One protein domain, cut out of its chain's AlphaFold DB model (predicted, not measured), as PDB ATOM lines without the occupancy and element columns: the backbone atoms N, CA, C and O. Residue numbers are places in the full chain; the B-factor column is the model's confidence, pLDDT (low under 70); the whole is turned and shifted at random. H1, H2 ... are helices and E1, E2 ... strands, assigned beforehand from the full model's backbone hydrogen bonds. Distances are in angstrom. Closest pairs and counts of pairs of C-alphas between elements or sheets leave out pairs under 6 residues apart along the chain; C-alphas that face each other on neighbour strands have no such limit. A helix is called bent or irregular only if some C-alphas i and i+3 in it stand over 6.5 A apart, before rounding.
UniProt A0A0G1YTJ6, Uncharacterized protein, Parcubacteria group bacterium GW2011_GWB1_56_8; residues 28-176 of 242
ATOM      1  N   GLU A  28      22.492  55.986 -15.971       88.81
ATOM      2  CA  GLU A  28      22.237  54.591 -15.634       88.81
ATOM      3  C   GLU A  28      21.074  54.557 -14.639       88.81
ATOM      4  O   GLU A  28      21.131  55.222 -13.605       88.81
ATOM      5  N   TYR A  29      20.031  53.786 -14.930       88.25
ATOM      6  CA  TYR A  29      18.793  53.792 -14.156       88.25
ATOM      7  C   TYR A  29      18.340  52.383 -13.786       88.25
ATOM      8  O   TYR A  29      18.487  51.447 -14.576       88.25
ATOM      9  N   ILE A  30      17.717  52.260 -12.614       90.56
ATOM     10  CA  ILE A  30      16.828  51.145 -12.283       90.56
ATOM     11  C   ILE A  30      15.402  51.688 -12.256       90.56
ATOM     12  O   ILE A  30      15.092  52.638 -11.532       90.56
ATOM     13  N   PHE A  31      14.542  51.070 -13.053       91.19
ATOM     14  CA  PHE A  31      13.137  51.417 -13.181       91.19
ATOM     15  C   PHE A  31      12.273  50.375 -12.480       91.19
ATOM     16  O   PHE A  31      12.452  49.177 -12.686       91.19
ATOM     17  N   LEU A  32      11.299  50.833 -11.700       92.06
ATOM     18  CA  LEU A  32      10.178  50.029 -11.229       92.06
ATOM     19  C   LEU A  32       9.076  50.031 -12.289       92.06
ATOM     20  O   LEU A  32       8.555  51.094 -12.628       92.06
ATOM     21  N   HIS A  33       8.681  48.855 -12.776       91.19
ATOM     22  CA  HIS A  33       7.555  48.721 -13.696       91.19
ATOM     23  C   HIS A  33       6.223  48.949 -12.972       91.19
ATOM     24  O   HIS A  33       5.841  48.164 -12.099       91.19
ATOM     25  N   LYS A  34       5.506  50.023 -13.325       87.25
ATOM     26  CA  LYS A  34       4.257  50.415 -12.655       87.25
ATOM     27  C   LYS A  34       3.019  49.904 -13.363       87.25
ATOM     28  O   LYS A  34       2.119  49.413 -12.682       87.25
ATOM     29  N   ALA A  35       2.972  50.068 -14.679       83.00
ATOM     30  CA  ALA A  35       1.850  49.672 -15.514       83.00
ATOM     31  C   ALA A  35       2.269  49.594 -16.987       83.00
ATOM     32  O   ALA A  35       3.220  50.251 -17.415       83.00
ATOM     33  N   CYS A  36       1.513  48.836 -17.766       80.06
ATOM     34  CA  CYS A  36       1.601  48.746 -19.212       80.06
ATOM     35  C   CYS A  36       0.186  48.664 -19.778       80.06
ATOM     36  O   CYS A  36      -0.557  47.762 -19.420       80.06
ATOM     37  N   PHE A  37      -0.229  49.572 -20.649       71.69
ATOM     38  CA  PHE A  37      -1.569  49.521 -21.227       71.69
ATOM     39  C   PHE A  37      -1.540  49.828 -22.712       71.69
ATOM     40  O   PHE A  37      -0.818  50.707 -23.183       71.69
ATOM     41  N   VAL A  38      -2.369  49.099 -23.452       68.00
ATOM     42  CA  VAL A  38      -2.620  49.380 -24.860       68.00
ATOM     43  C   VAL A  38      -3.623  50.523 -24.941       68.00
ATOM     44  O   VAL A  38      -4.682  50.494 -24.315       68.00
ATOM     45  N   LYS A  39      -3.290  51.549 -25.718       64.00
ATOM     46  CA  LYS A  39      -4.152  52.695 -25.970       64.00
ATOM     47  C   LYS A  39      -4.309  52.897 -27.466       64.00
ATOM     48  O   LYS A  39      -3.321  53.000 -28.189       64.00
ATOM     49  N   ASN A  40      -5.553  53.048 -27.904       59.88
ATOM     50  CA  ASN A  40      -5.838  53.515 -29.249       59.88
ATOM     51  C   ASN A  40      -5.468  55.001 -29.362       59.88
ATOM     52  O   ASN A  40      -5.922  55.836 -28.571       59.88
ATOM     53  N   THR A  41      -4.606  55.335 -30.319       60.59
ATOM     54  CA  THR A  41      -4.221  56.718 -30.608       60.59
ATOM     55  C   THR A  41      -4.591  57.091 -32.037       60.59
ATOM     56  O   THR A  41      -4.858  56.233 -32.872       60.59
ATOM     57  N   LYS A  42      -4.539  58.391 -32.362       56.75
ATOM     58  CA  LYS A  42      -4.763  58.871 -33.739       56.75
ATOM     59  C   LYS A  42      -3.793  58.260 -34.764       56.75
ATOM     60  O   LYS A  42      -4.100  58.274 -35.947       56.75
ATOM     61  N   ALA A  43      -2.642  57.754 -34.316       52.00
ATOM     62  CA  ALA A  43      -1.625  57.108 -35.146       52.00
ATOM     63  C   ALA A  43      -1.719  55.564 -35.135       52.00
ATOM     64  O   ALA A  43      -0.819  54.899 -35.637       52.00
ATOM     65  N   GLY A  44      -2.787  54.997 -34.558       56.94
ATOM     66  CA  GLY A  44      -2.962  53.561 -34.333       56.94
ATOM     67  C   GLY A  44      -2.795  53.168 -32.865       56.94
ATOM     68  O   GLY A  44      -2.548  54.016 -32.000       56.94
ATOM     69  N   ASP A  45      -2.962  51.882 -32.565       63.44
ATOM     70  CA  ASP A  45      -2.755  51.385 -31.206       63.44
ATOM     71  C   ASP A  45      -1.283  51.488 -30.802       63.44
ATOM     72  O   ASP A  45      -0.365  51.305 -31.608       63.44
ATOM     73  N   ALA A  46      -1.066  51.793 -29.530       65.94
ATOM     74  CA  ALA A  46       0.250  51.903 -28.943       65.94
ATOM     75  C   ALA A  46       0.261  51.299 -27.546       65.94
ATOM     76  O   ALA A  46      -0.717  51.387 -26.806       65.94
ATOM     77  N   ILE A  47       1.401  50.737 -27.174       71.75
ATOM     78  CA  ILE A  47       1.691  50.364 -25.801       71.75
ATOM     79  C   ILE A  47       2.235  51.598 -25.083       71.75
ATOM     80  O   ILE A  47       3.160  52.258 -25.560       71.75
ATOM     81  N   ILE A  48       1.652  51.900 -23.928       75.88
ATOM     82  CA  ILE A  48       2.149  52.897 -22.990       75.88
ATOM     83  C   ILE A  48       2.622  52.156 -21.752       75.88
ATOM     84  O   ILE A  48       1.851  51.447 -21.113       75.88
ATOM     85  N   ILE A  49       3.894  52.325 -21.422       80.94
ATOM     86  CA  ILE A  49       4.515  51.743 -20.239       80.94
ATOM     87  C   ILE A  49       4.845  52.868 -19.268       80.94
ATOM     88  O   ILE A  49       5.403  53.888 -19.664       80.94
ATOM     89  N   GLU A  50       4.537  52.665 -17.995       85.81
ATOM     90  CA  GLU A  50       4.846  53.591 -16.915       85.81
ATOM     91  C   GLU A  50       5.893  53.000 -15.977       85.81
ATOM     92  O   GLU A  50       5.766  51.872 -15.487       85.81
ATOM     93  N   HIS A  51       6.906  53.807 -15.681       88.38
ATOM     94  CA  HIS A  51       7.988  53.501 -14.763       88.38
ATOM     95  C   HIS A  51       8.114  54.558 -13.676       88.38
ATOM     96  O   HIS A  51       7.743  55.719 -13.850       88.38
ATOM     97  N   GLU A  52       8.719  54.156 -12.569       88.38
ATOM     98  CA  GLU A  52       9.304  55.063 -11.586       88.38
ATOM     99  C   GLU A  52      10.796  54.782 -11.463       88.38
ATOM    100  O   GLU A  52      11.220  53.627 -11.423       88.38
ATOM    101  N   ILE A  53      11.598  55.841 -11.427       88.06
ATOM    102  CA  ILE A  53      13.043  55.735 -11.245       88.06
ATOM    103  C   ILE A  53      13.308  55.437  -9.775       88.06
ATOM    104  O   ILE A  53      13.075  56.293  -8.929       88.06
ATOM    105  N   VAL A  54      13.812  54.246  -9.462       88.69
ATOM    106  CA  VAL A  54      14.153  53.868  -8.079       88.69
ATOM    107  C   VAL A  54      15.639  54.039  -7.786       88.69
ATOM    108  O   VAL A  54      16.012  54.287  -6.643       88.69
ATOM    109  N   GLU A  55      16.477  53.999  -8.823       89.69
ATOM    110  CA  GLU A  55      17.894  54.346  -8.739       89.69
ATOM    111  C   GLU A  55      18.327  55.105  -9.992       89.69
ATOM    112  O   GLU A  55      17.872  54.809 -11.099       89.69
ATOM    113  N   ALA A  56      19.225  56.072  -9.813       88.94
ATOM    114  CA  ALA A  56      19.788  56.875 -10.886       88.94
ATOM    115  C   ALA A  56      21.276  57.117 -10.632       88.94
ATOM    116  O   ALA A  56      21.682  57.485  -9.527       88.94
ATOM    117  N   LYS A  57      22.089  56.945 -11.669       89.69
ATOM    118  CA  LYS A  57      23.529  57.167 -11.639       89.69
ATOM    119  C   LYS A  57      23.952  57.997 -12.843       89.69
ATOM    120  O   LYS A  57      23.580  57.729 -13.983       89.69
ATOM    121  N   LYS A  58      24.756  59.017 -12.563       88.75
ATOM    122  CA  LYS A  58      25.347  59.897 -13.566       88.75
ATOM    123  C   LYS A  58      26.358  59.129 -14.414       88.75
ATOM    124  O   LYS A  58      27.178  58.391 -13.872       88.75
ATOM    125  N   ILE A  59      26.309  59.342 -15.727       85.12
ATOM    126  CA  ILE A  59      27.252  58.744 -16.688       85.12
ATOM    127  C   ILE A  59      28.011  59.780 -17.525       85.12
ATOM    128  O   ILE A  59      28.926  59.421 -18.258       85.12
ATOM    129  N   LYS A  60      27.629  61.058 -17.436       82.50
ATOM    130  CA  LYS A  60      28.202  62.153 -18.219       82.50
ATOM    131  C   LYS A  60      28.409  63.375 -17.337       82.50
ATOM    132  O   LYS A  60      27.491  63.794 -16.636       82.50
ATOM    133  N   ASP A  61      29.598  63.964 -17.385       83.94
ATOM    134  CA  ASP A  61      29.904  65.169 -16.616       83.94
ATOM    135  C   ASP A  61      29.044  66.357 -17.060       83.94
ATOM    136  O   ASP A  61      28.694  66.503 -18.230       83.94
ATOM    137  N   GLY A  62      28.653  67.197 -16.098       83.69
ATOM    138  CA  GLY A  62      27.795  68.362 -16.349       83.69
ATOM    139  C   GLY A  62      26.319  68.066 -16.660       83.69
ATOM    140  O   GLY A  62      25.544  69.011 -16.755       83.69
ATOM    141  N   VAL A  63      25.904  66.799 -16.768       81.94
ATOM    142  CA  VAL A  63      24.491  66.408 -16.933       81.94
ATOM    143  C   VAL A  63      24.057  65.584 -15.732       81.94
ATOM    144  O   VAL A  63      24.557  64.481 -15.520       81.94
ATOM    145  N   ASP A  64      23.144  66.115 -14.927       88.19
ATOM    146  CA  ASP A  64      22.604  65.358 -13.801       88.19
ATOM    147  C   ASP A  64      21.494  64.412 -14.280       88.19
ATOM    148  O   ASP A  64      20.639  64.820 -15.079       88.19
ATOM    149  N   PRO A  65      21.507  63.144 -13.828       87.06
ATOM    150  CA  PRO A  65      20.502  62.177 -14.232       87.06
ATOM    151  C   PRO A  65      19.131  62.590 -13.692       87.06
ATOM    152  O   PRO A  65      19.007  63.348 -12.728       87.06
ATOM    153  N   THR A  66      18.084  62.054 -14.308       86.62
ATOM    154  CA  THR A  66      16.708  62.280 -13.861       86.62
ATOM    155  C   THR A  66      16.563  61.804 -12.408       86.62
ATOM    156  O   THR A  66      16.987  60.683 -12.110       86.62
ATOM    157  N   PRO A  67      15.991  62.610 -11.493       84.56
ATOM    158  CA  PRO A  67      15.957  62.268 -10.073       84.56
ATOM    159  C   PRO A  67      15.189  60.977  -9.767       84.56
ATOM    160  O   PRO A  67      14.165  60.685 -10.389       84.56
ATOM    161  N   VAL A  68      15.638  60.258  -8.735       86.31
ATOM    162  CA  VAL A  68      14.898  59.140  -8.124       86.31
ATOM    163  C   VAL A  68      13.509  59.610  -7.665       86.31
ATOM    164  O   VAL A  68      13.348  60.734  -7.196       86.31
ATOM    165  N   GLY A  69      12.499  58.756  -7.830       80.12
ATOM    166  CA  GLY A  69      11.080  59.038  -7.598       80.12
ATOM    167  C   GLY A  69      10.363  59.659  -8.801       80.12
ATOM    168  O   GLY A  69       9.133  59.731  -8.817       80.12
ATOM    169  N   SER A  70      11.094  60.085  -9.837       82.25
ATOM    170  CA  SER A  70      10.474  60.617 -11.053       82.25
ATOM    171  C   SER A  70       9.728  59.520 -11.806       82.25
ATOM    172  O   SER A  70      10.217  58.399 -11.955       82.25
ATOM    173  N   SER A  71       8.546  59.862 -12.321       81.75
ATOM    174  CA  SER A  71       7.806  58.991 -13.234       81.75
ATOM    175  C   SER A  71       8.295  59.187 -14.668       81.75
ATOM    176  O   SER A  71       8.449  60.321 -15.125       81.75
ATOM    177  N   TRP A  72       8.504  58.086 -15.383       80.00
ATOM    178  CA  TRP A  72       8.884  58.086 -16.793       80.00
ATOM    179  C   TRP A  72       7.953  57.172 -17.583       80.00
ATOM    180  O   TRP A  72       7.565  56.108 -17.108       80.00
ATOM    181  N   GLY A  73       7.547  57.622 -18.769       74.25
ATOM    182  CA  GLY A  73       6.610  56.910 -19.627       74.25
ATOM    183  C   GLY A  73       7.251  56.577 -20.962       74.25
ATOM    184  O   GLY A  73       7.904  57.432 -21.564       74.25
ATOM    185  N   TYR A  74       7.026  55.356 -21.437       72.00
ATOM    186  CA  TYR A  74       7.515  54.882 -22.720       72.00
ATOM    187  C   TYR A  74       6.348  54.585 -23.664       72.00
ATOM    188  O   TYR A  74       5.394  53.906 -23.291       72.00
ATOM    189  N   PHE A  75       6.414  55.133 -24.878       72.44
ATOM    190  CA  PHE A  75       5.386  55.007 -25.910       72.44
ATOM    191  C   PHE A  75       5.917  54.160 -27.064       72.44
ATOM    192  O   PHE A  75       6.959  54.476 -27.638       72.44
ATOM    193  N   LEU A  76       5.180  53.114 -27.427       71.94
ATOM    194  CA  LEU A  76       5.556  52.171 -28.474       71.94
ATOM    195  C   LEU A  76       4.386  51.960 -29.442       71.94
ATOM    196  O   LEU A  76       3.418  51.289 -29.078       71.94
ATOM    197  N   PRO A  77       4.440  52.509 -30.666       66.56
ATOM    198  CA  PRO A  77       3.403  52.268 -31.665       66.56
ATOM    199  C   PRO A  77       3.404  50.798 -32.110       66.56
ATOM    200  O   PRO A  77       4.464  50.207 -32.316       66.56
ATOM    201  N   LEU A  78       2.213  50.215 -32.280       65.06
ATOM    202  CA  LEU A  78       2.032  48.825 -32.724       65.06
ATOM    203  C   LEU A  78       1.812  48.693 -34.239       65.06
ATOM    204  O   LEU A  78       2.052  47.624 -34.802       65.06
ATOM    205  N   TYR A  79       1.415  49.782 -34.904       61.66
ATOM    206  CA  TYR A  79       1.134  49.824 -36.343       61.66
ATOM    207  C   TYR A  79       1.865  50.973 -37.062       61.66
ATOM    208  O   TYR A  79       2.329  51.928 -36.437       61.66
ATOM    209  N   GLY A  80       1.957  50.874 -38.394       62.28
ATOM    210  CA  GLY A  80       2.636  51.845 -39.263       62.28
ATOM    211  C   GLY A  80       4.167  51.722 -39.268       62.28
ATOM    212  O   GLY A  80       4.736  50.863 -38.596       62.28
ATOM    213  N   ASP A  81       4.846  52.595 -40.014       64.88
ATOM    214  CA  ASP A  81       6.312  52.552 -40.183       64.88
ATOM    215  C   ASP A  81       7.063  52.698 -38.850       64.88
ATOM    216  O   ASP A  81       8.088  52.057 -38.616       64.88
ATOM    217  N   ALA A  82       6.505  53.479 -37.921       62.62
ATOM    218  CA  ALA A  82       7.058  53.643 -36.581       62.62
ATOM    219  C   ALA A  82       7.045  52.333 -35.765       62.62
ATOM    220  O   ALA A  82       7.906  52.142 -34.906       62.62
ATOM    221  N   ALA A  83       6.124  51.406 -36.049       64.44
ATOM    222  CA  ALA A  83       6.067  50.114 -35.369       64.44
ATOM    223  C   ALA A  83       7.203  49.171 -35.781       64.44
ATOM    224  O   ALA A  83       7.637  48.344 -34.980       64.44
ATOM    225  N   VAL A  84       7.723  49.303 -37.006       65.62
ATOM    226  CA  VAL A  84       8.886  48.522 -37.466       65.62
ATOM    227  C   VAL A  84      10.106  48.834 -36.595       65.62
ATOM    228  O   VAL A  84      10.792  47.914 -36.161       65.62
ATOM    229  N   MET A  85      10.298  50.108 -36.241       64.38
ATOM    230  CA  MET A  85      11.365  50.573 -35.342       64.38
ATOM    231  C   MET A  85      11.082  50.263 -33.859       64.38
ATOM    232  O   MET A  85      11.994  50.102 -33.050       64.38
ATOM    233  N   ALA A  86       9.808  50.173 -33.473       67.00
ATOM    234  CA  ALA A  86       9.395  49.919 -32.095       67.00
ATOM    235  C   ALA A  86       9.547  48.445 -31.676       67.00
ATOM    236  O   ALA A  86       9.838  48.165 -30.512       67.00
ATOM    237  N   LYS A  87       9.369  47.496 -32.606       70.06
ATOM    238  CA  LYS A  87       9.371  46.048 -32.322       70.06
ATOM    239  C   LYS A  87      10.672  45.529 -31.684       70.06
ATOM    240  O   LYS A  87      10.563  44.836 -30.671       70.06
ATOM    241  N   PRO A  88      11.882  45.857 -32.186       72.31
ATOM    242  CA  PRO A  88      13.129  45.437 -31.539       72.31
ATOM    243  C   PRO A  88      13.265  45.973 -30.107       72.31
ATOM    244  O   PRO A  88      13.644  45.233 -29.202       72.31
ATOM    245  N   ASN A  89      12.870  47.228 -29.870       75.00
ATOM    246  CA  ASN A  89      12.863  47.817 -28.529       75.00
ATOM    247  C   ASN A  89      11.872  47.132 -27.593       75.00
ATOM    248  O   ASN A  89      12.201  46.865 -26.442       75.00
ATOM    249  N   LEU A  90      10.660  46.862 -28.080       75.88
ATOM    250  CA  LEU A  90       9.625  46.180 -27.314       75.88
ATOM    251  C   LEU A  90      10.081  44.773 -26.910       75.88
ATOM    252  O   LEU A  90       9.917  44.382 -25.757       75.88
ATOM    253  N   LYS A  91      10.726  44.052 -27.836       77.75
ATOM    254  CA  LYS A  91      11.365  42.763 -27.559       77.75
ATOM    255  C   LYS A  91      12.429  42.899 -26.471       77.75
ATOM    256  O   LYS A  91      12.368  42.179 -25.479       77.75
ATOM    257  N   ALA A  92      13.381  43.817 -26.630       79.38
ATOM    258  CA  ALA A  92      14.470  43.973 -25.670       79.38
ATOM    259  C   ALA A  92      13.976  44.383 -24.277       79.38
ATOM    260  O   ALA A  92      14.442  43.854 -23.267       79.38
ATOM    261  N   TYR A  93      12.980  45.265 -24.230       82.25
ATOM    262  CA  TYR A  93      12.305  45.656 -23.003       82.25
ATOM    263  C   TYR A  93      11.648  44.459 -22.308       82.25
ATOM    264  O   TYR A  93      11.888  44.226 -21.124       82.25
ATOM    265  N   ALA A  94      10.861  43.671 -23.042       79.50
ATOM    266  CA  ALA A  94      10.177  42.507 -22.495       79.50
ATOM    267  C   ALA A  94      11.161  41.444 -21.975       79.50
ATOM    268  O   ALA A  94      10.983  40.919 -20.877       79.50
ATOM    269  N   LEU A  95      12.238  41.179 -22.718       78.69
ATOM    270  CA  LEU A  95      13.281  40.232 -22.314       78.69
ATOM    271  C   LEU A  95      14.045  40.707 -21.074       78.69
ATOM    272  O   LEU A  95      14.279  39.916 -20.162       78.69
ATOM    273  N   GLY A  96      14.386  41.998 -21.004       80.19
ATOM    274  CA  GLY A  96      14.999  42.593 -19.817       80.19
ATOM    275  C   GLY A  96      14.077  42.517 -18.602       80.19
ATOM    276  O   GLY A  96      14.503  42.131 -17.515       80.19
ATOM    277  N   LEU A  97      12.791  42.816 -18.778       83.00
ATOM    278  CA  LEU A  97      11.833  42.801 -17.678       83.00
ATOM    279  C   LEU A  97      11.586  41.389 -17.141       83.00
ATOM    280  O   LEU A  97      11.516  41.223 -15.933       83.00
ATOM    281  N   LEU A  98      11.509  40.379 -18.007       77.38
ATOM    282  CA  LEU A  98      11.278  38.990 -17.593       77.38
ATOM    283  C   LEU A  98      12.560  38.223 -17.248       77.38
ATOM    284  O   LEU A  98      12.502  37.125 -16.699       77.38
ATOM    285  N   GLY A  99      13.730  38.796 -17.534       71.44
ATOM    286  CA  GLY A  99      15.013  38.165 -17.243       71.44
ATOM    287  C   GLY A  99      15.270  36.914 -18.075       71.44
ATOM    288  O   GLY A  99      15.843  35.951 -17.562       71.44
ATOM    289  N   PHE A 100      14.841  36.927 -19.337       70.12
ATOM    290  CA  PHE A 100      15.131  35.861 -20.286       70.12
ATOM    291  C   PHE A 100      16.412  36.140 -21.078       70.12
ATOM    292  O   PHE A 100      16.733  37.278 -21.408       70.12
ATOM    293  N   ASP A 101      17.120  35.068 -21.425       65.94
ATOM    294  CA  ASP A 101      18.216  35.099 -22.393       65.94
ATOM    295  C   ASP A 101      17.619  35.137 -23.804       65.94
ATOM    296  O   ASP A 101      16.903  34.208 -24.188       65.94
ATOM    297  N   GLU A 102      17.912  36.182 -24.586       67.06
ATOM    298  CA  GLU A 102      17.429  36.329 -25.964       67.06
ATOM    299  C   GLU A 102      17.674  35.085 -26.822       67.06
ATOM    300  O   GLU A 102      16.838  34.746 -27.656       67.06
ATOM    301  N   LYS A 103      18.780  34.363 -26.602       66.62
ATOM    302  CA  LYS A 103      19.109  33.156 -27.377       66.62
ATOM    303  C   LYS A 103      18.204  31.965 -27.056       66.62
ATOM    304  O   LYS A 103      18.249  30.966 -27.767       66.62
ATOM    305  N   LYS A 104      17.420  32.049 -25.980       60.22
ATOM    306  CA  LYS A 104      16.512  30.998 -25.503       60.22
ATOM    307  C   LYS A 104      15.040  31.320 -25.749       60.22
ATOM    308  O   LYS A 104      14.209  30.454 -25.495       60.22
ATOM    309  N   VAL A 105      14.726  32.525 -26.233       61.69
ATOM    310  CA  VAL A 105      13.349  32.955 -26.502       61.69
ATOM    311  C   VAL A 105      13.066  32.896 -27.993       61.69
ATOM    312  O   VAL A 105      13.726  33.562 -28.792       61.69
ATOM    313  N   THR A 106      12.066  32.104 -28.375       60.47
ATOM    314  CA  THR A 106      11.628  32.022 -29.771       60.47
ATOM    315  C   THR A 106      10.687  33.188 -30.115       60.47
ATOM    316  O   THR A 106      10.043  33.749 -29.224       60.47
ATOM    317  N   PRO A 107      10.577  33.595 -31.394       56.72
ATOM    318  CA  PRO A 107       9.653  34.653 -31.815       56.72
ATOM    319  C   PRO A 107       8.196  34.425 -31.379       56.72
ATOM    320  O   PRO A 107       7.481  35.380 -31.087       56.72
ATOM    321  N   GLU A 108       7.767  33.168 -31.277       59.09
ATOM    322  CA  GLU A 108       6.414  32.773 -30.874       59.09
ATOM    323  C   GLU A 108       6.139  33.046 -29.386       59.09
ATOM    324  O   GLU A 108       4.991  33.248 -29.000       59.09
ATOM    325  N   GLN A 109       7.179  33.106 -28.547       58.97
ATOM    326  CA  GLN A 109       7.064  33.372 -27.107       58.97
ATOM    327  C   GLN A 109       6.935  34.869 -26.782       58.97
ATOM    328  O   GLN A 109       6.502  35.230 -25.687       58.97
ATOM    329  N   LEU A 110       7.259  35.755 -27.732       59.28
ATOM    330  CA  LEU A 110       7.179  37.208 -27.552       59.28
ATOM    331  C   LEU A 110       5.747  37.744 -27.515       59.28
ATOM    332  O   LEU A 110       5.487  38.687 -26.778       59.28
ATOM    333  N   GLY A 111       4.818  37.154 -28.269       61.28
ATOM    334  CA  GLY A 111       3.403  37.555 -28.250       61.28
ATOM    335  C   GLY A 111       2.756  37.353 -26.873       61.28
ATOM    336  O   GLY A 111       2.357  38.338 -26.254       61.28
ATOM    337  N   PRO A 112       2.744  36.117 -26.336       62.47
ATOM    338  CA  PRO A 112       2.224  35.829 -24.995       62.47
ATOM    339  C   PRO A 112       2.922  36.629 -23.885       62.47
ATOM    340  O   PRO A 112       2.285  37.074 -22.937       62.47
ATOM    341  N   THR A 113       4.225  36.883 -24.033       65.62
ATOM    342  CA  THR A 113       5.006  37.728 -23.117       65.62
ATOM    343  C   THR A 113       4.448  39.157 -23.026       65.62
ATOM    344  O   THR A 113       4.414  39.754 -21.950       65.62
ATOM    345  N   LEU A 114       3.992  39.729 -24.142       64.62
ATOM    346  CA  LEU A 114       3.398  41.065 -24.145       64.62
ATOM    347  C   LEU A 114       2.017  41.090 -23.495       64.62
ATOM    348  O   LEU A 114       1.700  42.067 -22.814       64.62
ATOM    349  N   ASP A 115       1.245  40.013 -23.632       65.12
ATOM    350  CA  ASP A 115      -0.030  39.852 -22.933       65.12
ATOM    351  C   ASP A 115       0.172  39.694 -21.418       65.12
ATOM    352  O   ASP A 115      -0.603  40.233 -20.631       65.12
ATOM    353  N   GLU A 116       1.244  39.035 -20.972       65.75
ATOM    354  CA  GLU A 116       1.585  38.964 -19.545       65.75
ATOM    355  C   GLU A 116       1.978  40.332 -18.965       65.75
ATOM    356  O   GLU A 116       1.586  40.678 -17.845       65.75
ATOM    357  N   ILE A 117       2.731  41.132 -19.728       69.19
ATOM    358  CA  ILE A 117       3.190  42.459 -19.298       69.19
ATOM    359  C   ILE A 117       2.039  43.476 -19.334       69.19
ATOM    360  O   ILE A 117       1.834  44.201 -18.363       69.19
ATOM    361  N   GLY A 118       1.303  43.548 -20.448       65.69
ATOM    362  CA  GLY A 118       0.290  44.574 -20.729       65.69
ATOM    363  C   GLY A 118      -1.162  44.160 -20.499       65.69
ATOM    364  O   GLY A 118      -2.057  44.999 -20.601       65.69
ATOM    365  N   GLY A 119      -1.422  42.889 -20.196       65.12
ATOM    366  CA  GLY A 119      -2.769  42.371 -19.990       65.12
ATOM    367  C   GLY A 119      -3.408  42.816 -18.668       65.12
ATOM    368  O   GLY A 119      -2.763  43.447 -17.826       65.12
ATOM    369  N   PRO A 120      -4.682  42.453 -18.429       66.38
ATOM    370  CA  PRO A 120      -5.430  42.879 -17.241       66.38
ATOM    371  C   PRO A 120      -4.765  42.496 -15.911       66.38
ATOM    372  O   PRO A 120      -4.897  43.206 -14.917       66.38
ATOM    373  N   ALA A 121      -4.031  41.379 -15.891       68.50
ATOM    374  CA  ALA A 121      -3.329  40.899 -14.706       68.50
ATOM    375  C   ALA A 121      -2.033  41.668 -14.403       68.50
ATOM    376  O   ALA A 121      -1.562  41.588 -13.264       68.50
ATOM    377  N   GLN A 122      -1.465  42.388 -15.384       76.69
ATOM    378  CA  GLN A 122      -0.205  43.135 -15.269       76.69
ATOM    379  C   GLN A 122       0.866  42.318 -14.525       76.69
ATOM    380  O   GLN A 122       1.312  42.705 -13.443       76.69
ATOM    381  N   ALA A 123       1.215  41.127 -15.020       79.25
ATOM    382  CA  ALA A 123       2.039  40.172 -14.271       79.25
ATOM    383  C   ALA A 123       3.425  40.742 -13.922       79.25
ATOM    384  O   ALA A 123       3.970  40.443 -12.859       79.25
ATOM    385  N   ALA A 124       3.942  41.633 -14.771       83.38
ATOM    386  CA  ALA A 124       5.205  42.326 -14.554       83.38
ATOM    387  C   ALA A 124       5.113  43.548 -13.617       83.38
ATOM    388  O   ALA A 124       6.134  44.167 -13.300       83.38
ATOM    389  N   ARG A 125       3.911  43.922 -13.147       87.88
ATOM    390  CA  ARG A 125       3.727  45.032 -12.200       87.88
ATOM    391  C   ARG A 125       4.551  44.798 -10.950       87.88
ATOM    392  O   ARG A 125       4.415  43.789 -10.265       87.88
ATOM    393  N   GLY A 126       5.360  45.795 -10.630       90.06
ATOM    394  CA  GLY A 126       6.227  45.771  -9.476       90.06
ATOM    395  C   GLY A 126       7.607  45.188  -9.741       90.06
ATOM    396  O   GLY A 126       8.374  45.236  -8.797       90.06
ATOM    397  N   MET A 127       7.955  44.687 -10.936       91.50
ATOM    398  CA  MET A 127       9.307  44.202 -11.296       91.50
ATOM    399  C   MET A 127      10.313  45.337 -11.550       91.50
ATOM    400  O   MET A 127       9.903  46.486 -11.727       91.50
ATOM    401  N   LEU A 128      11.623  45.035 -11.559       90.94
ATOM    402  CA  LEU A 128      12.667  46.017 -11.892       90.94
ATOM    403  C   LEU A 128      13.205  45.813 -13.309       90.94
ATOM    404  O   LEU A 128      13.249  44.718 -13.847       90.94
ATOM    405  N   ILE A 129      13.702  46.868 -13.928       89.38
ATOM    406  CA  ILE A 129      14.488  46.738 -15.152       89.38
ATOM    407  C   ILE A 129      15.572  47.800 -15.156       89.38
ATOM    408  O   ILE A 129      15.343  48.933 -14.731       89.38
ATOM    409  N   LYS A 130      16.769  47.434 -15.609       86.88
ATOM    410  CA  LYS A 130      17.870  48.382 -15.734       86.88
ATOM    411  C   LYS A 130      17.871  48.982 -17.135       86.88
ATOM    412  O   LYS A 130      17.717  48.255 -18.114       86.88
ATOM    413  N   GLY A 131      18.088  50.292 -17.220       87.38
ATOM    414  CA  GLY A 131      18.283  50.997 -18.482       87.38
ATOM    415  C   GLY A 131      19.544  51.856 -18.473       87.38
ATOM    416  O   GLY A 131      19.860  52.488 -17.467       87.38
ATOM    417  N   ILE A 132      20.266  51.882 -19.591       86.06
ATOM    418  CA  ILE A 132      21.413  52.775 -19.803       86.06
ATOM    419  C   ILE A 132      21.128  53.634 -21.028       86.06
ATOM    420  O   ILE A 132      20.950  53.101 -22.124       86.06
ATOM    421  N   THR A 133      21.072  54.951 -20.849       83.69
ATOM    422  CA  THR A 133      20.802  55.880 -21.953       83.69
ATOM    423  C   THR A 133      22.014  56.052 -22.862       83.69
ATOM    424  O   THR A 133      23.150  56.065 -22.388       83.69
ATOM    425  N   PHE A 134      21.776  56.285 -24.147       78.88
ATOM    426  CA  PHE A 134      22.803  56.612 -25.136       78.88
ATOM    427  C   PHE A 134      22.235  57.540 -26.211       78.88
ATOM    428  O   PHE A 134      21.022  57.640 -26.354       78.88
ATOM    429  N   HIS A 135      23.091  58.195 -26.998       75.31
ATOM    430  CA  HIS A 135      22.659  58.999 -28.149       75.31
ATOM    431  C   HIS A 135      22.873  58.227 -29.445       75.31
ATOM    432  O   HIS A 135      23.929  57.627 -29.649       75.31
ATOM    433  N   THR A 136      21.873  58.242 -30.320       63.78
ATOM    434  CA  THR A 136      21.938  57.651 -31.663       63.78
ATOM    435  C   THR A 136      21.981  58.738 -32.722       63.78
ATOM    436  O   THR A 136      21.488  59.839 -32.488       63.78
ATOM    437  N   ASN A 137      22.631  58.430 -33.849       53.53
ATOM    438  CA  ASN A 137      22.999  59.356 -34.923       53.53
ATOM    439  C   ASN A 137      21.999  60.499 -35.151       53.53
ATOM    440  O   ASN A 137      20.812  60.260 -35.363       53.53
ATOM    441  N   LYS A 138      22.530  61.726 -35.227       49.84
ATOM    442  CA  LYS A 138      21.808  62.902 -35.719       49.84
ATOM    443  C   LYS A 138      21.261  62.614 -37.109       49.84
ATOM    444  O   LYS A 138      22.021  62.568 -38.077       49.84
ATOM    445  N   LYS A 139      19.947  62.468 -37.216       49.12
ATOM    446  CA  LYS A 139      19.247  62.621 -38.487       49.12
ATOM    447  C   LYS A 139      18.507  63.950 -38.410       49.12
ATOM    448  O   LYS A 139      17.849  64.227 -37.416       49.12
ATOM    449  N   ASP A 140      18.721  64.806 -39.404       55.12
ATOM    450  CA  ASP A 140      18.048  66.106 -39.531       55.12
ATOM    451  C   ASP A 140      18.300  67.108 -38.379       55.12
ATOM    452  O   ASP A 140      17.533  68.041 -38.170       55.12
ATOM    453  N   GLY A 141      19.417  66.960 -37.654       55.16
ATOM    454  CA  GLY A 141      19.834  67.888 -36.593       55.16
ATOM    455  C   GLY A 141      19.227  67.621 -35.212       55.16
ATOM    456  O   GLY A 141      19.594  68.313 -34.263       55.16
ATOM    457  N   GLU A 142      18.371  66.604 -35.073       54.72
ATOM    458  CA  GLU A 142      17.815  66.170 -33.788       54.72
ATOM    459  C   GLU A 142      18.692  65.067 -33.160       54.72
ATOM    460  O   GLU A 142      18.999  64.061 -33.802       54.72
ATOM    461  N   ASP A 143      19.120  65.265 -31.906       60.03
ATOM    462  CA  ASP A 143      19.764  64.220 -31.097       60.03
ATOM    463  C   ASP A 143      18.684  63.268 -30.561       60.03
ATOM    464  O   ASP A 143      17.779  63.681 -29.830       60.03
ATOM    465  N   PHE A 144      18.780  61.985 -30.913       66.12
ATOM    466  CA  PHE A 144      17.873  60.949 -30.419       66.12
ATOM    467  C   PHE A 144      18.511  60.190 -29.262       66.12
ATOM    468  O   PHE A 144      19.583  59.604 -29.421       66.12
ATOM    469  N   GLN A 145      17.819  60.131 -28.125       72.19
ATOM    470  CA  GLN A 145      18.249  59.343 -26.973       72.19
ATOM    471  C   GLN A 145      17.609  57.944 -26.990       72.19
ATOM    472  O   GLN A 145      16.386  57.797 -26.965       72.19
ATOM    473  N   GLY A 146      18.456  56.917 -27.013       74.94
ATOM    474  CA  GLY A 146      18.119  55.508 -26.850       74.94
ATOM    475  C   GLY A 146      18.273  55.015 -25.407       74.94
ATOM    476  O   GLY A 146      18.973  55.639 -24.609       74.94
ATOM    477  N   VAL A 147      17.676  53.861 -25.084       80.25
ATOM    478  CA  VAL A 147      17.884  53.146 -23.811       80.25
ATOM    479  C   VAL A 147      18.218  51.679 -24.077       80.25
ATOM    480  O   VAL A 147      17.458  50.978 -24.740       80.25
ATOM    481  N   ASN A 148      19.352  51.214 -23.550       81.38
ATOM    482  CA  ASN A 148      19.727  49.800 -23.544       81.38
ATOM    483  C   ASN A 148      19.132  49.122 -22.313       81.38
ATOM    484  O   ASN A 148      19.346  49.607 -21.202       81.38
ATOM    485  N   TRP A 149      18.419  48.011 -22.504       84.69
ATOM    486  CA  TRP A 149      17.701  47.301 -21.443       84.69
ATOM    487  C   TRP A 149      18.486  46.103 -20.910       84.69
ATOM    488  O   TRP A 149      19.046  45.314 -21.667       84.69
ATOM    489  N   PHE A 150      18.486  45.940 -19.589       82.56
ATOM    490  CA  PHE A 150      19.178  44.855 -18.901       82.56
ATOM    491  C   PHE A 150      18.258  44.225 -17.861       82.56
ATOM    492  O   PHE A 150      17.486  44.916 -17.184       82.56
ATOM    493  N   ALA A 151      18.374  42.908 -17.714       82.00
ATOM    494  CA  ALA A 151      17.618  42.170 -16.718       82.00
ATOM    495  C   ALA A 151      18.126  42.448 -15.307       82.00
ATOM    496  O   ALA A 151      19.328  42.579 -15.106       82.00
ATOM    497  N   VAL A 152      17.232  42.480 -14.316       83.00
ATOM    498  CA  VAL A 152      17.615  42.517 -12.897       83.00
ATOM    499  C   VAL A 152      17.321  41.136 -12.298       83.00
ATOM    500  O   VAL A 152      16.159  40.823 -12.029       83.00
ATOM    501  N   PRO A 153      18.335  40.261 -12.139       73.44
ATOM    502  CA  PRO A 153      18.115  38.877 -11.726       73.44
ATOM    503  C   PRO A 153      17.426  38.775 -10.361       73.44
ATOM    504  O   PRO A 153      17.703  39.562  -9.459       73.44
ATOM    505  N   GLY A 154      16.538  37.791 -10.198       70.88
ATOM    506  CA  GLY A 154      15.834  37.518  -8.937       70.88
ATOM    507  C   GLY A 154      14.710  38.507  -8.596       70.88
ATOM    508  O   GLY A 154      13.662  38.088  -8.114       70.88
ATOM    509  N   GLU A 155      14.869  39.790  -8.922       79.38
ATOM    510  CA  GLU A 155      13.880  40.849  -8.656       79.38
ATOM    511  C   GLU A 155      12.732  40.910  -9.679       79.38
ATOM    512  O   GLU A 155      11.781  41.678  -9.491       79.38
ATOM    513  N   ASN A 156      12.829  40.087 -10.726       78.94
ATOM    514  CA  ASN A 156      11.925  40.019 -11.876       78.94
ATOM    515  C   ASN A 156      11.111  38.724 -11.937       78.94
ATOM    516  O   ASN A 156      10.515  38.403 -12.956       78.94
ATOM    517  N   ILE A 157      11.088  37.954 -10.852       80.06
ATOM    518  CA  ILE A 157      10.343  36.696 -10.794       80.06
ATOM    519  C   ILE A 157       8.883  37.013 -10.426       80.06
ATOM    520  O   ILE A 157       8.650  37.499  -9.306       80.06
ATOM    521  N   PRO A 158       7.896  36.742 -11.312       74.94
ATOM    522  CA  PRO A 158       6.488  36.913 -10.973       74.94
ATOM    523  C   PRO A 158       6.134  36.106  -9.721       74.94
ATOM    524  O   PRO A 158       6.539  34.955  -9.573       74.94
ATOM    525  N   GLY A 159       5.392  36.715  -8.797       76.62
ATOM    526  CA  GLY A 159       4.988  36.065  -7.545       76.62
ATOM    527  C   GLY A 159       6.073  35.984  -6.465       76.62
ATOM    528  O   GLY A 159       5.788  35.506  -5.369       76.62
ATOM    529  N   SER A 160       7.293  36.480  -6.711       78.81
ATOM    530  CA  SER A 160       8.299  36.594  -5.648       78.81
ATOM    531  C   SER A 160       7.867  37.598  -4.563       78.81
ATOM    532  O   SER A 160       7.176  38.576  -4.872       78.81
ATOM    533  N   PRO A 161       8.295  37.425  -3.294       80.50
ATOM    534  CA  PRO A 161       7.924  38.333  -2.205       80.50
ATOM    535  C   PRO A 161       8.242  39.809  -2.487       80.50
ATOM    536  O   PRO A 161       7.435  40.683  -2.172       80.50
ATOM    537  N   ASN A 162       9.377  40.095  -3.137       81.38
ATOM    538  CA  ASN A 162       9.787  41.462  -3.470       81.38
ATOM    539  C   ASN A 162       8.858  42.104  -4.506       81.38
ATOM    540  O   ASN A 162       8.490  43.273  -4.356       81.38
ATOM    541  N   VAL A 163       8.455  41.350  -5.533       82.50
ATOM    542  CA  VAL A 163       7.506  41.820  -6.554       82.50
ATOM    543  C   VAL A 163       6.128  42.029  -5.933       82.50
ATOM    544  O   VAL A 163       5.538  43.091  -6.120       82.50
ATOM    545  N   LEU A 164       5.641  41.078  -5.129       83.25
ATOM    546  CA  LEU A 164       4.349  41.191  -4.446       83.25
ATOM    547  C   LEU A 164       4.292  42.413  -3.518       83.25
ATOM    548  O   LEU A 164       3.313  43.160  -3.540       83.25
ATOM    549  N   ALA A 165       5.354  42.670  -2.750       85.56
ATOM    550  CA  ALA A 165       5.431  43.825  -1.860       85.56
ATOM    551  C   ALA A 165       5.427  45.161  -2.622       85.56
ATOM    552  O   ALA A 165       4.754  46.110  -2.212       85.56
ATOM    553  N   ARG A 166       6.159  45.251  -3.741       89.38
ATOM    554  CA  ARG A 166       6.166  46.439  -4.612       89.38
ATOM    555  C   ARG A 166       4.805  46.644  -5.275       89.38
ATOM    556  O   ARG A 166       4.268  47.749  -5.242       89.38
ATOM    557  N   ARG A 167       4.213  45.571  -5.800       88.06
ATOM    558  CA  ARG A 167       2.885  45.582  -6.416       88.06
ATOM    559  C   ARG A 167       1.803  46.054  -5.447       88.06
ATOM    560  O   ARG A 167       1.054  46.954  -5.804       88.06
ATOM    561  N   ALA A 168       1.786  45.561  -4.209       84.44
ATOM    562  CA  ALA A 168       0.817  45.998  -3.203       84.44
ATOM    563  C   ALA A 168       0.857  47.523  -2.966       84.44
ATOM    564  O   ALA A 168      -0.186  48.169  -2.893       84.44
ATOM    565  N   LYS A 169       2.051  48.133  -2.917       83.12
ATOM    566  CA  LYS A 169       2.201  49.600  -2.796       83.12
ATOM    567  C   LYS A 169       1.672  50.345  -4.027       83.12
ATOM    568  O   LYS A 169       1.070  51.416  -3.911       83.12
ATOM    569  N   LEU A 170       1.884  49.782  -5.213       81.69
ATOM    570  CA  LEU A 170       1.395  50.346  -6.470       81.69
ATOM    571  C   LEU A 170      -0.131  50.229  -6.605       81.69
ATOM    572  O   LEU A 170      -0.773  51.145  -7.113       81.69
ATOM    573  N   ASP A 171      -0.723  49.140  -6.121       76.50
ATOM    574  CA  ASP A 171      -2.175  48.941  -6.119       76.50
ATOM    575  C   ASP A 171      -2.861  49.910  -5.142       76.50
ATOM    576  O   ASP A 171      -3.860  50.538  -5.495       76.50
ATOM    577  N   VAL A 172      -2.279  50.129  -3.955       72.62
ATOM    578  CA  VAL A 172      -2.769  51.130  -2.989       72.62
ATOM    579  C   VAL A 172      -2.714  52.545  -3.571       72.62
ATOM    580  O   VAL A 172      -3.679  53.297  -3.436       72.62
ATOM    581  N   SER A 173      -1.621  52.919  -4.241       63.38
ATOM    582  CA  SER A 173      -1.506  54.252  -4.856       63.38
ATOM    583  C   SER A 173      -2.447  54.442  -6.050       63.38
ATOM    584  O   SER A 173      -2.969  55.538  -6.229       63.38
ATOM    585  N   ALA A 174      -2.745  53.384  -6.812       60.47
ATOM    586  CA  ALA A 174      -3.751  53.423  -7.875       60.47
ATOM    587  C   ALA A 174      -5.188  53.533  -7.331       60.47
ATOM    588  O   ALA A 174      -5.986  54.284  -7.881       60.47
ATOM    589  N   GLY A 175      -5.511  52.832  -6.238       51.47
ATOM    590  CA  GLY A 175      -6.821  52.919  -5.579       51.47
ATOM    591  C   GLY A 175      -7.045  54.210  -4.783       51.47
ATOM    592  O   GLY A 175      -8.187  54.573  -4.521       51.47
ATOM    593  N   SER A 176      -5.965  54.908  -4.418       39.12
ATOM    594  CA  SER A 176      -5.998  56.195  -3.702       39.12
ATOM    595  C   SER A 176      -5.884  57.407  -4.628       39.12
ATOM    596  O   SER A 176      -5.968  58.543  -4.157       39.12
TER     597      SER A 176
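What this domain is: This is residues 28 to 176 of the 242 residues of an uncharacterized protein of Parcubacteria group bacterium GW2011_GWB1_56_8 (UniProt A0A0G1YTJ6). A five-stranded sheet, curled like part of a barrel, wraps round helix H1, while H2 stands beside H1 on the same face. The tip of the E4 and E5 hairpin lies at one end of the longest axis and H3, which only grazes the sheet near E1, at the other. The printed part has 149 residues, with the named elements E1, E2, E3, H1, H2, E4, E5, H3 along the chain; the class is mixed, helices and strands. The sheet's order is E3, E2, E1, E4, E5, all antiparallel. The whole is compact and rounded, with a radius of gyration of the C-alphas of 15.7 A and spans of 46 by 38 by 36 A.

How they stand to each other: E1, residues 28 to 41, E2, residues 44 to 57, and E3, residues 71 to 77, form a meander, each strand the antiparallel neighbour of the one before. N 37 and O 48 are 2.8 A apart between E1 and E2, and N 49 and O 74 are 2.9 A apart between E2 and E3. E1 bends by 78 degrees at residue 32, and its residues 28 to 32 face residues 128 to 132 of E4, residues 128 to 139, with N 31 and O 129 2.8 A apart. E4 forms a hairpin with E5, residues 142 to 151, where N 134 and O 146 are 2.9 A apart. The sheet is strongly twisted and curls round H1, residues 81 to 98, the helix layer of two layers; the closest C-alphas of H1 and E5 are those of Gly 96 and Ala 151, 4.1 A apart. H1 touches H2, residues 107 to 118, with residues 91 to 94 alone, about perpendicular at 78 degrees; the closest C-alphas are those of Lys 91 and Leu 110, 7.0 A apart. H2 stands up from the sheet at a height of 13.0 A. H3, residues 161 to 175, only grazes the sheet with its residues 162 to 174; it is apart from H1 and H2. In H3 every O i to N i+4 pair is within hydrogen-bond range, in H1 11 of 14 and in H2 6 of 8.

Where its parts are: E1 begins at C-alpha 28 (22.237, 54.591, -15.634) and is 30.5 A long; E2 is 35.1 A, E4 32.0 A and E5 29.5 A. H1, 26.8 A long, is only just irregular: C-alphas 85 and 88 are 6.6 A apart. H3, 21.0 A long, ends at C-alpha 175 (-6.821, 52.919, -5.579).

The domain as a whole: The farthest C-alphas, those of Asp 140 and Pro 161, are 47.6 A apart. The printed part has no cut, and its one long link is residues 58 to 70. Mean pLDDT of the printed part is 74.5, and 53 residues are under 70, among them 101 to 121.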